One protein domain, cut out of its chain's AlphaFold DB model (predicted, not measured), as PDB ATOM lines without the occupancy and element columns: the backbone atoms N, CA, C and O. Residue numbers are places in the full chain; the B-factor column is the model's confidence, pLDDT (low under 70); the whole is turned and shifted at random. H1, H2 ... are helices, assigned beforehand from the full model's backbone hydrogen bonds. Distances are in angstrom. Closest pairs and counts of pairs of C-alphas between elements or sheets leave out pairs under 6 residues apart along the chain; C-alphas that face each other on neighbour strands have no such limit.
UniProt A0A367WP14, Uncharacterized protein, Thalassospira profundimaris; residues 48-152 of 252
ATOM      1  N   LEU A  48     164.435 134.460 161.674       66.56
ATOM      2  CA  LEU A  48     164.717 133.045 161.476       66.56
ATOM      3  C   LEU A  48     163.455 132.191 161.583       66.56
ATOM      4  O   LEU A  48     163.327 131.254 160.807       66.56
ATOM      5  N   ARG A  49     162.508 132.516 162.472       74.81
ATOM      6  CA  ARG A  49     161.240 131.779 162.593       74.81
ATOM      7  C   ARG A  49     160.351 131.938 161.368       74.81
ATOM      8  O   ARG A  49     159.847 130.927 160.896       74.81
ATOM      9  N   LYS A  50     160.210 133.143 160.799       78.19
ATOM     10  CA  LYS A  50     159.444 133.325 159.546       78.19
ATOM     11  C   LYS A  50     160.004 132.451 158.424       78.19
ATOM     12  O   LYS A  50     159.256 131.791 157.709       78.19
ATOM     13  N   ARG A  51     161.334 132.411 158.301       81.12
ATOM     14  CA  ARG A  51     162.015 131.544 157.335       81.12
ATOM     15  C   ARG A  51     161.862 130.060 157.674       81.12
ATOM     16  O   ARG A  51     161.589 129.274 156.781       81.12
ATOM     17  N   ALA A  52     162.025 129.685 158.940       83.75
ATOM     18  CA  ALA A  52     161.890 128.305 159.386       83.75
ATOM     19  C   ALA A  52     160.483 127.769 159.108       83.75
ATOM     20  O   ALA A  52     160.361 126.657 158.618       83.75
ATOM     21  N   ILE A  53     159.437 128.571 159.340       90.50
ATOM     22  CA  ILE A  53     158.054 128.237 158.973       90.50
ATOM     23  C   ILE A  53     157.977 127.884 157.481       90.50
ATOM     24  O   ILE A  53     157.493 126.807 157.146       90.50
ATOM     25  N   ALA A  54     158.530 128.725 156.601       89.06
ATOM     26  CA  ALA A  54     158.542 128.467 155.159       89.06
ATOM     27  C   ALA A  54     159.328 127.194 154.784       89.06
ATOM     28  O   ALA A  54     158.828 126.337 154.052       89.06
ATOM     29  N   ASP A  55     160.537 127.036 155.332       87.38
ATOM     30  CA  ASP A  55     161.395 125.873 155.092       87.38
ATOM     31  C   ASP A  55     160.706 124.570 155.560       87.38
ATOM     32  O   ASP A  55     160.762 123.548 154.875       87.38
ATOM     33  N   ILE A  56     160.006 124.598 156.700       90.81
ATOM     34  CA  ILE A  56     159.279 123.447 157.246       90.81
ATOM     35  C   ILE A  56     158.023 123.141 156.419       90.81
ATOM     36  O   ILE A  56     157.795 121.975 156.092       90.81
ATOM     37  N   CYS A  57     157.244 124.150 156.013       91.38
ATOM     38  CA  CYS A  57     156.115 123.967 155.094       91.38
ATOM     39  C   CYS A  57     156.572 123.293 153.792       91.38
ATOM     40  O   CYS A  57     155.959 122.329 153.336       91.38
ATOM     41  N   GLN A  58     157.713 123.713 153.240       88.69
ATOM     42  CA  GLN A  58     158.311 123.087 152.062       88.69
ATOM     43  C   GLN A  58     158.692 121.614 152.290       88.69
ATOM     44  O   GLN A  58     158.548 120.798 151.370       88.69
ATOM     45  N   MET A  59     159.165 121.254 153.488       86.56
ATOM     46  CA  MET A  59     159.467 119.864 153.854       86.56
ATOM     47  C   MET A  59     158.205 119.010 154.028       86.56
ATOM     48  O   MET A  59     158.215 117.843 153.631       86.56
ATOM     49  N   LEU A  60     157.134 119.577 154.592       86.69
ATOM     50  CA  LEU A  60     155.855 118.895 154.814       86.69
ATOM     51  C   LEU A  60     155.120 118.616 153.497       86.69
ATOM     52  O   LEU A  60     154.710 117.485 153.243       86.69
ATOM     53  N   VAL A  61     155.022 119.628 152.634       87.19
ATOM     54  CA  VAL A  61     154.313 119.549 151.347       87.19
ATOM     55  C   VAL A  61     155.126 118.781 150.298       87.19
ATOM     56  O   VAL A  61     154.580 118.020 149.496       87.19
ATOM     57  N   GLY A  62     156.454 118.928 150.324       78.75
ATOM     58  CA  GLY A  62     157.377 118.298 149.384       78.75
ATOM     59  C   GLY A  62     157.727 119.169 148.170       78.75
ATOM     60  O   GLY A  62     157.045 120.133 147.822       78.75
ATOM     61  N   LYS A  63     158.850 118.835 147.519       72.81
ATOM     62  CA  LYS A  63     159.406 119.596 146.387       72.81
ATOM     63  C   LYS A  63     158.428 119.613 145.202       72.81
ATOM     64  O   LYS A  63     158.067 118.546 144.716       72.81
ATOM     65  N   GLY A  64     158.075 120.809 144.725       67.88
ATOM     66  CA  GLY A  64     157.133 121.020 143.616       67.88
ATOM     67  C   GLY A  64     155.661 121.129 144.031       67.88
ATOM     68  O   GLY A  64     154.821 121.348 143.166       67.88
ATOM     69  N   GLY A  65     155.345 120.987 145.322       71.69
ATOM     70  CA  GLY A  65     154.014 121.280 145.852       71.69
ATOM     71  C   GLY A  65     153.837 122.750 146.267       71.69
ATOM     72  O   GLY A  65     154.801 123.519 146.216       71.69
ATOM     73  N   PRO A  66     152.626 123.145 146.700       84.25
ATOM     74  CA  PRO A  66     152.250 124.529 147.008       84.25
ATOM     75  C   PRO A  66     152.816 125.044 148.351       84.25
ATOM     76  O   PRO A  66     152.086 125.518 149.219       84.25
ATOM     77  N   ALA A  67     154.131 124.949 148.554       85.56
ATOM     78  CA  ALA A  67     154.784 125.320 149.812       85.56
ATOM     79  C   ALA A  67     154.617 126.808 150.171       85.56
ATOM     80  O   ALA A  67     154.442 127.137 151.346       85.56
ATOM     81  N   ASP A  68     154.625 127.693 149.173       88.44
ATOM     82  CA  ASP A  68     154.407 129.128 149.376       88.44
ATOM     83  C   ASP A  68     152.976 129.408 149.850       88.44
ATOM     84  O   ASP A  68     152.768 130.172 150.789       88.44
ATOM     85  N   GLU A  69     151.985 128.723 149.273       91.62
ATOM     86  CA  GLU A  69     150.581 128.855 149.676       91.62
ATOM     87  C   GLU A  69     150.343 128.280 151.076       91.62
ATOM     88  O   GLU A  69     149.584 128.850 151.857       91.62
ATOM     89  N   ALA A  70     151.014 127.175 151.415       91.62
ATOM     90  CA  ALA A  70     150.966 126.605 152.756       91.62
ATOM     91  C   ALA A  70     151.594 127.543 153.796       91.62
ATOM     92  O   ALA A  70     151.040 127.768 154.872       91.62
ATOM     93  N   THR A  71     152.735 128.144 153.453       93.00
ATOM     94  CA  THR A  71     153.396 129.164 154.278       93.00
ATOM     95  C   THR A  71     152.478 130.360 154.501       93.00
ATOM     96  O   THR A  71     152.293 130.784 155.642       93.00
ATOM     97  N   GLU A  72     151.861 130.877 153.438       93.00
ATOM     98  CA  GLU A  72     150.948 132.015 153.523       93.00
ATOM     99  C   GLU A  72     149.699 131.684 154.347       93.00
ATOM    100  O   GLU A  72     149.280 132.496 155.171       93.00
ATOM    101  N   ALA A  73     149.140 130.478 154.205       94.50
ATOM    102  CA  ALA A  73     147.992 130.032 154.992       94.50
ATOM    103  C   ALA A  73     148.309 129.977 156.495       94.50
ATOM    104  O   ALA A  73     147.513 130.446 157.314       94.50
ATOM    105  N   VAL A  74     149.483 129.449 156.865       95.00
ATOM    106  CA  VAL A  74     149.942 129.433 158.262       95.00
ATOM    107  C   VAL A  74     150.112 130.861 158.774       95.00
ATOM    108  O   VAL A  74     149.540 131.209 159.802       95.00
ATOM    109  N   LEU A  75     150.852 131.714 158.057       93.19
ATOM    110  CA  LEU A  75     151.087 133.095 158.485       93.19
ATOM    111  C   LEU A  75     149.781 133.890 158.602       93.19
ATOM    112  O   LEU A  75     149.605 134.607 159.583       93.19
ATOM    113  N   THR A  76     148.856 133.722 157.657       94.94
ATOM    114  CA  THR A  76     147.528 134.353 157.680       94.94
ATOM    115  C   THR A  76     146.760 133.966 158.932       94.94
ATOM    116  O   THR A  76     146.297 134.845 159.654       94.94
ATOM    117  N   TYR A  77     146.719 132.677 159.272       96.00
ATOM    118  CA  TYR A  77     146.062 132.230 160.495       96.00
ATOM    119  C   TYR A  77     146.670 132.858 161.752       96.00
ATOM    120  O   TYR A  77     145.924 133.329 162.608       96.00
ATOM    121  N   LEU A  78     148.004 132.932 161.851       93.56
ATOM    122  CA  LEU A  78     148.669 133.571 162.993       93.56
ATOM    123  C   LEU A  78     148.334 135.066 163.097       93.56
ATOM    124  O   LEU A  78     148.225 135.584 164.207       93.56
ATOM    125  N   MET A  79     148.190 135.754 161.960       89.69
ATOM    126  CA  MET A  79     147.821 137.170 161.915       89.69
ATOM    127  C   MET A  79     146.352 137.399 162.275       89.69
ATOM    128  O   MET A  79     146.055 138.376 162.955       89.69
ATOM    129  N   ASP A  80     145.453 136.503 161.863       95.12
ATOM    130  CA  ASP A  80     144.018 136.578 162.166       95.12
ATOM    131  C   ASP A  80     143.690 136.166 163.610       95.12
ATOM    132  O   ASP A  80     142.689 136.617 164.163       95.12
ATOM    133  N   HIS A  81     144.551 135.358 164.242       94.88
ATOM    134  CA  HIS A  81     144.365 134.843 165.606       94.88
ATOM    135  C   HIS A  81     145.543 135.246 166.518       94.88
ATOM    136  O   HIS A  81     146.207 134.383 167.104       94.88
ATOM    137  N   PRO A  82     145.828 136.555 166.671       76.56
ATOM    138  CA  PRO A  82     146.998 137.048 167.404       76.56
ATOM    139  C   PRO A  82     147.046 136.548 168.856       76.56
ATOM    140  O   PRO A  82     148.115 136.197 169.363       76.56
ATOM    141  N   ASP A  83     145.879 136.434 169.493       85.19
ATOM    142  CA  ASP A  83     145.698 135.998 170.882       85.19
ATOM    143  C   ASP A  83     145.153 134.562 171.022       85.19
ATOM    144  O   ASP A  83     144.766 134.163 172.117       85.19
ATOM    145  N   GLY A  84     145.165 133.764 169.944       89.06
ATOM    146  CA  GLY A  84     144.738 132.355 169.976       89.06
ATOM    147  C   GLY A  84     145.525 131.495 170.978       89.06
ATOM    148  O   GLY A  84     146.586 131.895 171.476       89.06
ATOM    149  N   SER A  85     145.047 130.296 171.302       93.69
ATOM    150  CA  SER A  85     145.805 129.385 172.172       93.69
ATOM    151  C   SER A  85     146.808 128.550 171.365       93.69
ATOM    152  O   SER A  85     146.650 128.345 170.161       93.69
ATOM    153  N   ASP A  86     147.873 128.076 172.020       90.62
ATOM    154  CA  ASP A  86     148.810 127.150 171.367       90.62
ATOM    155  C   ASP A  86     148.157 125.786 171.107       90.62
ATOM    156  O   ASP A  86     148.442 125.174 170.085       90.62
ATOM    157  N   GLU A  87     147.241 125.357 171.982       93.88
ATOM    158  CA  GLU A  87     146.444 124.135 171.811       93.88
ATOM    159  C   GLU A  87     145.536 124.216 170.578       93.88
ATOM    160  O   GLU A  87     145.390 123.246 169.838       93.88
ATOM    161  N   GLU A  88     144.944 125.385 170.312       92.31
ATOM    162  CA  GLU A  88     144.131 125.594 169.115       92.31
ATOM    163  C   GLU A  88     144.998 125.520 167.855       92.31
ATOM    164  O   GLU A  88     144.651 124.811 166.910       92.31
ATOM    165  N   LEU A  89     146.160 126.184 167.856       93.25
ATOM    166  CA  LEU A  89     147.118 126.118 166.751       93.25
ATOM    167  C   LEU A  89     147.610 124.678 166.511       93.25
ATOM    168  O   LEU A  89     147.694 124.245 165.360       93.25
ATOM    169  N   GLU A  90     147.892 123.930 167.579       92.94
ATOM    170  CA  GLU A  90     148.244 122.507 167.539       92.94
ATOM    171  C   GLU A  90     147.145 121.663 166.914       92.94
ATOM    172  O   GLU A  90     147.406 120.922 165.963       92.94
ATOM    173  N   ASN A  91     145.906 121.828 167.370       91.69
ATOM    174  CA  ASN A  91     144.770 121.118 166.806       91.69
ATOM    175  C   ASN A  91     144.604 121.418 165.305       91.69
ATOM    176  O   ASN A  91     144.388 120.503 164.511       91.69
ATOM    177  N   GLN A  92     144.760 122.677 164.882       90.94
ATOM    178  CA  GLN A  92     144.634 123.043 163.467       90.94
ATOM    179  C   GLN A  92     145.756 122.444 162.603       90.94
ATOM    180  O   GLN A  92     145.479 121.932 161.521       90.94
ATOM    181  N   ILE A  93     147.016 122.479 163.050       89.25
ATOM    182  CA  ILE A  93     148.154 121.974 162.257       89.25
ATOM    183  C   ILE A  93     148.193 120.441 162.225       89.25
ATOM    184  O   ILE A  93     148.528 119.859 161.189       89.25
ATOM    185  N   THR A  94     147.850 119.783 163.333       87.50
ATOM    186  CA  THR A  94     147.942 118.323 163.464       87.50
ATOM    187  C   THR A  94     146.702 117.619 162.921       87.50
ATOM    188  O   THR A  94     146.834 116.698 162.116       87.50
ATOM    189  N   ASN A  95     145.503 118.065 163.312       87.31
ATOM    190  CA  ASN A  95     144.249 117.375 162.987       87.31
ATOM    191  C   ASN A  95     143.560 117.933 161.733       87.31
ATOM    192  O   ASN A  95     142.758 117.237 161.110       87.31
ATOM    193  N   HIS A  96     143.896 119.160 161.322       88.94
ATOM    194  CA  HIS A  96     143.337 119.798 160.125       88.94
ATOM    195  C   HIS A  96     144.412 120.324 159.148       88.94
ATOM    196  O   HIS A  96     144.289 121.445 158.646       88.94
ATOM    197  N   PRO A  97     145.445 119.527 158.793       86.12
ATOM    198  CA  PRO A  97     146.575 119.992 157.981       86.12
ATOM    199  C   PRO A  97     146.166 120.498 156.585       86.12
ATOM    200  O   PRO A  97     146.817 121.392 156.040       86.12
ATOM    201  N   ALA A  98     145.065 119.986 156.025       86.81
ATOM    202  CA  ALA A  98     144.497 120.438 154.753       86.81
ATOM    203  C   ALA A  98     144.120 121.931 154.759       86.81
ATOM    204  O   ALA A  98     144.284 122.614 153.750       86.81
ATOM    205  N   ARG A  99     143.691 122.475 155.911       87.06
ATOM    206  CA  ARG A  99     143.357 123.904 156.069       87.06
ATOM    207  C   ARG A  99     144.552 124.806 155.759       87.06
ATOM    208  O   ARG A  99     144.383 125.909 155.249       87.06
ATOM    209  N   PHE A 100     145.751 124.305 156.036       89.81
ATOM    210  CA  PHE A 100     147.018 124.973 155.776       89.81
ATOM    211  C   PHE A 100     147.720 124.467 154.519       89.81
ATOM    212  O   PHE A 100     148.875 124.811 154.304       89.81
ATOM    213  N   ARG A 101     147.070 123.622 153.705       88.31
ATOM    214  CA  ARG A 101     147.692 122.968 152.542       88.31
ATOM    215  C   ARG A 101     148.981 122.208 152.898       88.31
ATOM    216  O   ARG A 101     149.881 122.107 152.076       88.31
ATOM    217  N   LEU A 102     149.072 121.662 154.115       86.06
ATOM    218  CA  LEU A 102     150.245 120.925 154.620       86.06
ATOM    219  C   LEU A 102     150.238 119.435 154.237       86.06
ATOM    220  O   LEU A 102     151.010 118.641 154.780       86.06
ATOM    221  N   GLU A 103     149.346 119.033 153.337       83.81
ATOM    222  CA  GLU A 103     149.266 117.662 152.847       83.81
ATOM    223  C   GLU A 103     150.408 117.388 151.864       83.81
ATOM    224  O   GLU A 103     150.710 118.182 150.973       83.81
ATOM    225  N   ASN A 104     151.072 116.246 152.038       74.88
ATOM    226  CA  ASN A 104     152.183 115.865 151.179       74.88
ATOM    227  C   ASN A 104     151.668 115.453 149.796       74.88
ATOM    228  O   ASN A 104     150.955 114.461 149.666       74.88
ATOM    229  N   VAL A 105     152.103 116.160 148.753       65.38
ATOM    230  CA  VAL A 105     151.677 115.920 147.362       65.38
ATOM    231  C   VAL A 105     152.534 114.876 146.622       65.38
ATOM    232  O   VAL A 105     152.513 114.784 145.397       65.38
ATOM    233  N   GLY A 106     153.295 114.047 147.344       56.81
ATOM    234  CA  GLY A 106     154.035 112.914 146.773       56.81
ATOM    235  C   GLY A 106     155.466 113.227 146.316       56.81
ATOM    236  O   GLY A 106     156.000 112.548 145.432       56.81
ATOM    237  N   GLY A 107     156.117 114.224 146.928       59.69
ATOM    238  CA  GLY A 107     157.501 114.614 146.627       59.69
ATOM    239  C   GLY A 107     158.577 113.637 147.139       59.69
ATOM    240  O   GLY A 107     158.296 112.685 147.867       59.69
ATOM    241  N   ILE A 108     159.852 113.899 146.801       55.03
ATOM    242  CA  ILE A 108     161.027 113.081 147.203       55.03
ATOM    243  C   ILE A 108     161.053 112.811 148.720       55.03
ATOM    244  O   ILE A 108     161.401 111.707 149.139       55.03
ATOM    245  N   TYR A 109     160.642 113.795 149.526       60.19
ATOM    246  CA  TYR A 109     160.540 113.664 150.979       60.19
ATOM    247  C   TYR A 109     159.471 112.649 151.403       60.19
ATOM    248  O   TYR A 109     159.746 111.850 152.281       60.19
ATOM    249  N   GLY A 110     158.309 112.584 150.745       59.03
ATOM    250  CA  GLY A 110     157.267 111.589 151.050       59.03
ATOM    251  C   GLY A 110     157.697 110.150 150.792       59.03
ATOM    252  O   GLY A 110     157.474 109.278 151.621       59.03
ATOM    253  N   LYS A 111     158.380 109.905 149.669       60.91
ATOM    254  CA  LYS A 111     158.767 108.544 149.255       60.91
ATOM    255  C   LYS A 111     159.976 107.978 150.012       60.91
ATOM    256  O   LYS A 111     160.226 106.781 149.930       60.91
ATOM    257  N   ARG A 112     160.759 108.826 150.691       65.12
ATOM    258  CA  ARG A 112     162.000 108.448 151.403       65.12
ATOM    259  C   ARG A 112     162.025 108.878 152.874       65.12
ATOM    260  O   ARG A 112     163.059 108.731 153.526       65.12
ATOM    261  N   ALA A 113     160.936 109.445 153.389       69.00
ATOM    262  CA  ALA A 113     160.848 109.872 154.779       69.00
ATOM    263  C   ALA A 113     160.924 108.668 155.719       69.00
ATOM    264  O   ALA A 113     160.294 107.636 155.495       69.00
ATOM    265  N   LYS A 114     161.684 108.829 156.802       79.19
ATOM    266  CA  LYS A 114     161.652 107.892 157.925       79.19
ATOM    267  C   LYS A 114     160.287 107.974 158.615       79.19
ATOM    268  O   LYS A 114     159.628 109.014 158.568       79.19
ATOM    269  N   ALA A 115     159.889 106.895 159.286       77.62
ATOM    270  CA  ALA A 115     158.714 106.910 160.153       77.62
ATOM    271  C   ALA A 115     158.807 108.074 161.160       77.62
ATOM    272  O   ALA A 115     159.885 108.338 161.693       77.62
ATOM    273  N   GLY A 116     157.701 108.793 161.374       81.25
ATOM    274  CA  GLY A 116     157.630 109.945 162.282       81.25
ATOM    275  C   GLY A 116     158.185 111.270 161.737       81.25
ATOM    276  O   GLY A 116     158.006 112.297 162.383       81.25
ATOM    277  N   PHE A 117     158.793 111.302 160.542       84.88
ATOM    278  CA  PHE A 117     159.357 112.537 159.969       84.88
ATOM    279  C   PHE A 117     158.328 113.673 159.856       84.88
ATOM    280  O   PHE A 117     158.624 114.818 160.189       84.88
ATOM    281  N   PHE A 118     157.117 113.374 159.377       83.38
ATOM    282  CA  PHE A 118     156.078 114.393 159.203       83.38
ATOM    283  C   PHE A 118     155.545 114.907 160.537       83.38
ATOM    284  O   PHE A 118     155.258 116.094 160.650       83.38
ATOM    285  N   ASP A 119     155.469 114.048 161.551       85.12
ATOM    286  CA  ASP A 119     155.022 114.438 162.886       85.12
ATOM    287  C   ASP A 119     156.069 115.324 163.566       85.12
ATOM    288  O   ASP A 119     155.732 116.397 164.060       85.12
ATOM    289  N   GLU A 120     157.354 114.971 163.458       86.81
ATOM    290  CA  GLU A 120     158.467 115.811 163.920       86.81
ATOM    291  C   GLU A 120     158.439 117.193 163.251       86.81
ATOM    292  O   GLU A 120     158.544 118.224 163.918       86.81
ATOM    293  N   LYS A 121     158.225 117.245 161.930       89.25
ATOM    294  CA  LYS A 121     158.156 118.520 161.203       89.25
ATOM    295  C   LYS A 121     156.918 119.339 161.553       89.25
ATOM    296  O   LYS A 121     157.016 120.562 161.605       89.25
ATOM    297  N   ARG A 122     155.778 118.711 161.855       89.25
ATOM    298  CA  ARG A 122     154.605 119.419 162.397       89.25
ATOM    299  C   ARG A 122     154.902 120.003 163.777       89.25
ATOM    300  O   ARG A 122     154.568 121.160 164.012       89.25
ATOM    301  N   SER A 123     155.596 119.274 164.651       88.81
ATOM    302  CA  SER A 123     156.036 119.800 165.950       88.81
ATOM    303  C   SER A 123     157.017 120.973 165.814       88.81
ATOM    304  O   SER A 123     156.902 121.966 166.539       88.81
ATOM    305  N   ASP A 124     157.958 120.906 164.867       88.69
ATOM    306  CA  ASP A 124     158.881 122.010 164.567       88.69
ATOM    307  C   ASP A 124     158.141 123.248 164.036       88.69
ATOM    308  O   ASP A 124     158.442 124.385 164.433       88.69
ATOM    309  N   LEU A 125     157.156 123.032 163.153       92.19
ATOM    310  CA  LEU A 125     156.298 124.087 162.617       92.19
ATOM    311  C   LEU A 125     155.520 124.757 163.745       92.19
ATOM    312  O   LEU A 125     155.541 125.981 163.852       92.19
ATOM    313  N   LEU A 126     154.900 123.957 164.615       92.62
ATOM    314  CA  LEU A 126     154.132 124.426 165.762       92.62
ATOM    315  C   LEU A 126     154.961 125.308 166.683       92.62
ATOM    316  O   LEU A 126     154.558 126.425 167.001       92.62
ATOM    317  N   ARG A 127     156.159 124.850 167.051       87.12
ATOM    318  CA  ARG A 127     157.071 125.620 167.900       87.12
ATOM    319  C   ARG A 127     157.439 126.955 167.260       87.12
ATOM    320  O   ARG A 127     157.414 127.990 167.926       87.12
ATOM    321  N   SER A 128     157.774 126.941 165.971       85.69
ATOM    322  CA  SER A 128     158.178 128.145 165.242       85.69
ATOM    323  C   SER A 128     157.017 129.129 165.089       85.69
ATOM    324  O   SER A 128     157.198 130.321 165.340       85.69
ATOM    325  N   ALA A 129     155.827 128.633 164.749       89.62
ATOM    326  CA  ALA A 129     154.606 129.412 164.568       89.62
ATOM    327  C   ALA A 129     154.086 130.009 165.885       89.62
ATOM    328  O   ALA A 129     153.787 131.202 165.939       89.62
ATOM    329  N   ALA A 130     154.048 129.223 166.966       83.75
ATOM    330  CA  ALA A 130     153.615 129.687 168.282       83.75
ATOM    331  C   ALA A 130     154.521 130.806 168.811       83.75
ATOM    332  O   ALA A 130     154.031 131.846 169.250       83.75
ATOM    333  N   LEU A 131     155.845 130.633 168.714       78.25
ATOM    334  CA  LEU A 131     156.804 131.668 169.109       78.25
ATOM    335  C   LEU A 131     156.689 132.911 168.223       78.25
ATOM    336  O   LEU A 131     156.656 134.022 168.736       78.25
ATOM    337  N   TYR A 132     156.572 132.741 166.903       77.88
ATOM    338  CA  TYR A 132     156.407 133.862 165.975       77.88
ATOM    339  C   TYR A 132     155.158 134.696 166.302       77.88
ATOM    340  O   TYR A 132     155.240 135.919 166.402       77.88
ATOM    341  N   ARG A 133     154.024 134.039 166.562       83.31
ATOM    342  CA  ARG A 133     152.765 134.683 166.960       83.31
ATOM    343  C   ARG A 133     152.860 135.374 168.318       83.31
ATOM    344  O   ARG A 133     152.473 136.534 168.436       83.31
ATOM    345  N   LYS A 134     153.375 134.691 169.345       74.75
ATOM    346  CA  LYS A 134     153.500 135.265 170.696       74.75
ATOM    347  C   LYS A 134     154.401 136.493 170.709       74.75
ATOM    348  O   LYS A 134     154.054 137.483 171.350       74.75
ATOM    349  N   ASP A 135     155.513 136.433 169.983       64.50
ATOM    350  CA  ASP A 135     156.505 137.503 169.969       64.50
ATOM    351  C   ASP A 135     156.010 138.721 169.170       64.50
ATOM    352  O   ASP A 135     156.213 139.864 169.588       64.50
ATOM    353  N   LEU A 136     155.325 138.503 168.041       62.88
ATOM    354  CA  LEU A 136     154.963 139.587 167.125       62.88
ATOM    355  C   LEU A 136     153.513 140.046 167.168       62.88
ATOM    356  O   LEU A 136     153.266 141.214 166.876       62.88
ATOM    357  N   PHE A 137     152.561 139.170 167.478       71.31
ATOM    358  CA  PHE A 137     151.140 139.409 167.206       71.31
ATOM    359  C   PHE A 137     150.297 139.531 168.472       71.31
ATOM    360  O   PHE A 137     149.341 140.295 168.469       71.31
ATOM    361  N   ARG A 138     150.681 138.884 169.578       73.38
ATOM    362  CA  ARG A 138     149.921 138.928 170.840       73.38
ATOM    363  C   ARG A 138     149.559 140.361 171.268       73.38
ATOM    364  O   ARG A 138     150.437 141.230 171.357       73.38
ATOM    365  N   GLY A 139     148.281 140.586 171.568       60.25
ATOM    366  CA  GLY A 139     147.706 141.869 171.974       60.25
ATOM    367  C   GLY A 139     147.661 142.934 170.875       60.25
ATOM    368  O   GLY A 139     147.681 144.122 171.201       60.25
ATOM    369  N   ARG A 140     147.670 142.538 169.596       64.31
ATOM    370  CA  ARG A 140     147.564 143.424 168.424       64.31
ATOM    371  C   ARG A 140     146.364 143.040 167.567       64.31
ATOM    372  O   ARG A 140     145.879 141.917 167.650       64.31
ATOM    373  N   THR A 141     145.900 143.961 166.725       65.69
ATOM    374  CA  THR A 141     144.829 143.663 165.762       65.69
ATOM    375  C   THR A 141     145.371 142.921 164.534       65.69
ATOM    376  O   THR A 141     146.550 143.084 164.195       65.69
ATOM    377  N   PRO A 142     144.536 142.160 163.807       78.81
ATOM    378  CA  PRO A 142     144.954 141.483 162.578       78.81
ATOM    379  C   PRO A 142     145.583 142.403 161.519       78.81
ATOM    380  O   PRO A 142     146.554 142.035 160.858       78.81
ATOM    381  N   GLU A 143     145.097 143.637 161.387       64.75
ATOM    382  CA  GLU A 143     145.635 144.646 160.464       64.75
ATOM    383  C   GLU A 143     147.066 145.038 160.848       64.75
ATOM    384  O   GLU A 143     147.946 145.133 159.989       64.75
ATOM    385  N   GLN A 144     147.318 145.212 162.149       50.25
ATOM    386  CA  GLN A 144     148.655 145.490 162.671       50.25
ATOM    387  C   GLN A 144     149.591 144.298 162.438       50.25
ATOM    388  O   GLN A 144     150.740 144.486 162.039       50.25
ATOM    389  N   CYS A 145     149.099 143.074 162.629       62.22
ATOM    390  CA  CYS A 145     149.856 141.850 162.373       62.22
ATOM    391  C   CYS A 145     150.256 141.718 160.897       62.22
ATOM    392  O   CYS A 145     151.418 141.429 160.608       62.22
ATOM    393  N   ARG A 146     149.339 142.011 159.963       70.56
ATOM    394  CA  ARG A 146     149.605 142.046 158.513       70.56
ATOM    395  C   ARG A 146     150.686 143.052 158.141       70.56
ATOM    396  O   ARG A 146     151.632 142.697 157.435       70.56
ATOM    397  N   ALA A 147     150.592 144.275 158.662       53.06
ATOM    398  CA  ALA A 147     151.602 145.305 158.435       53.06
ATOM    399  C   ALA A 147     152.988 144.867 158.946       53.06
ATOM    400  O   ALA A 147     153.978 144.991 158.228       53.06
ATOM    401  N   ILE A 148     153.063 144.284 160.150       53.88
ATOM    402  CA  ILE A 148     154.315 143.764 160.725       53.88
ATOM    403  C   ILE A 148     154.876 142.618 159.875       53.88
ATOM    404  O   ILE A 148     156.059 142.625 159.533       53.88
ATOM    405  N   ASN A 149     154.046 141.641 159.506       67.06
ATOM    406  CA  ASN A 149     154.485 140.481 158.736       67.06
ATOM    407  C   ASN A 149     155.041 140.882 157.361       67.06
ATOM    408  O   ASN A 149     156.039 140.302 156.930       67.06
ATOM    409  N   ALA A 150     154.449 141.879 156.696       62.16
ATOM    410  CA  ALA A 150     154.907 142.382 155.398       62.16
ATOM    411  C   ALA A 150     156.303 143.033 155.456       62.16
ATOM    412  O   ALA A 150     157.068 142.942 154.496       62.16
ATOM    413  N   LEU A 151     156.668 143.640 156.590       55.12
ATOM    414  CA  LEU A 151     157.969 144.291 156.784       55.12
ATOM    415  C   LEU A 151     159.119 143.295 157.019       55.12
ATOM    416  O   LEU A 151     160.290 143.640 156.848       55.12
ATOM    417  N   ILE A 152     158.812 142.050 157.393       60.28
ATOM    418  CA  ILE A 152     159.814 141.018 157.675       60.28
ATOM    419  C   ILE A 152     160.178 140.293 156.376       60.28
ATOM    420  O   ILE A 152     159.472 139.388 155.923       60.28
TER     421      ILE A 152
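This is residues 48 to 152 of the 252 residues of an uncharacterized protein of Thalassospira profundimaris (UniProt A0A367WP14). A long helix, H6, runs along the long axis of an elongated body, with H1 and H3 along two of its sides, both running opposite ways to it. H2 crosses H6 steeply and packs on both H1 and H6, the short H4 packs on H2, and the small helices H5 and H7 lie toward opposite ends of the long axis. The printed part has 105 residues with seven named helices, H1 to H7 in chain order, and no named strand: the class is all helix. It is compact, with a radius of gyration of the C-alphas of 13.4 A, and spans 41 by 26 by 22 A.

H1, residues 48 to 61, touches H2, residues 67 to 80, at a steep tilt of 52 degrees, opposite ways; their closest C-alphas, those of Gln 58 and Ala 67, are 4.7 A apart. H1 also touches H6, residues 117 to 136, at a shallow tilt of 30 degrees, opposite ways, closest at C-alphas 49 and 128, 5.4 A. H2 is the hub, touching four other helices. With residues 74 to 79 alone it touches H6, the same way at a steep tilt of 41 degrees, closest at C-alphas 78 and 133, 5.8 A. H2 and H3, residues 86 to 95, are near each other, their closest C-alphas 8.5 A apart. H3 touches H6 at a shallow tilt of 32 degrees, opposite ways, closest at C-alphas 86 and 130, 6.2 A. H4, residues 97 to 100, touches H2, closest at C-alphas 100 and 73, 5.2 A. H5, residues 108 to 112, is close to but not clearly touching H1, with C-alphas 109 and 59 closest at 6.9 A. H7, residues 142 to 151, touches H2 with C-alphas 142 and 80 closest at 5.0 A, at a steep tilt of 44 degrees, opposite ways. The helix packing is part aligned, part crossed: 2 of the 5 touching pairs with a tilt are shallow. In H1, H2, H3, H5, H6 and H7 every O i to N i+4 pair is within hydrogen-bond range; H4 is too short for such a pair.

H1 begins at C-alpha 48 (164.717, 133.045, 161.476) and is 19.8 A long. H2 is 19.9 A long, H3 13.7 A, and H4 and H5 are short. H6, from C-alpha 117 (159.357, 112.537, 159.969), is 28.3 A long. H7, 14.5 A, ends at C-alpha 151 (157.969, 144.291, 156.784).

The C-alphas of Lys 111 and Gly 139, 41.8 A apart, are the two farthest apart. The printed part has no cut. The link from H4 to H5 is short; the other links are tight. The mean pLDDT of the printed part is 80.4; 25 residues are under 70, among them 105 to 113 and 147 to 152.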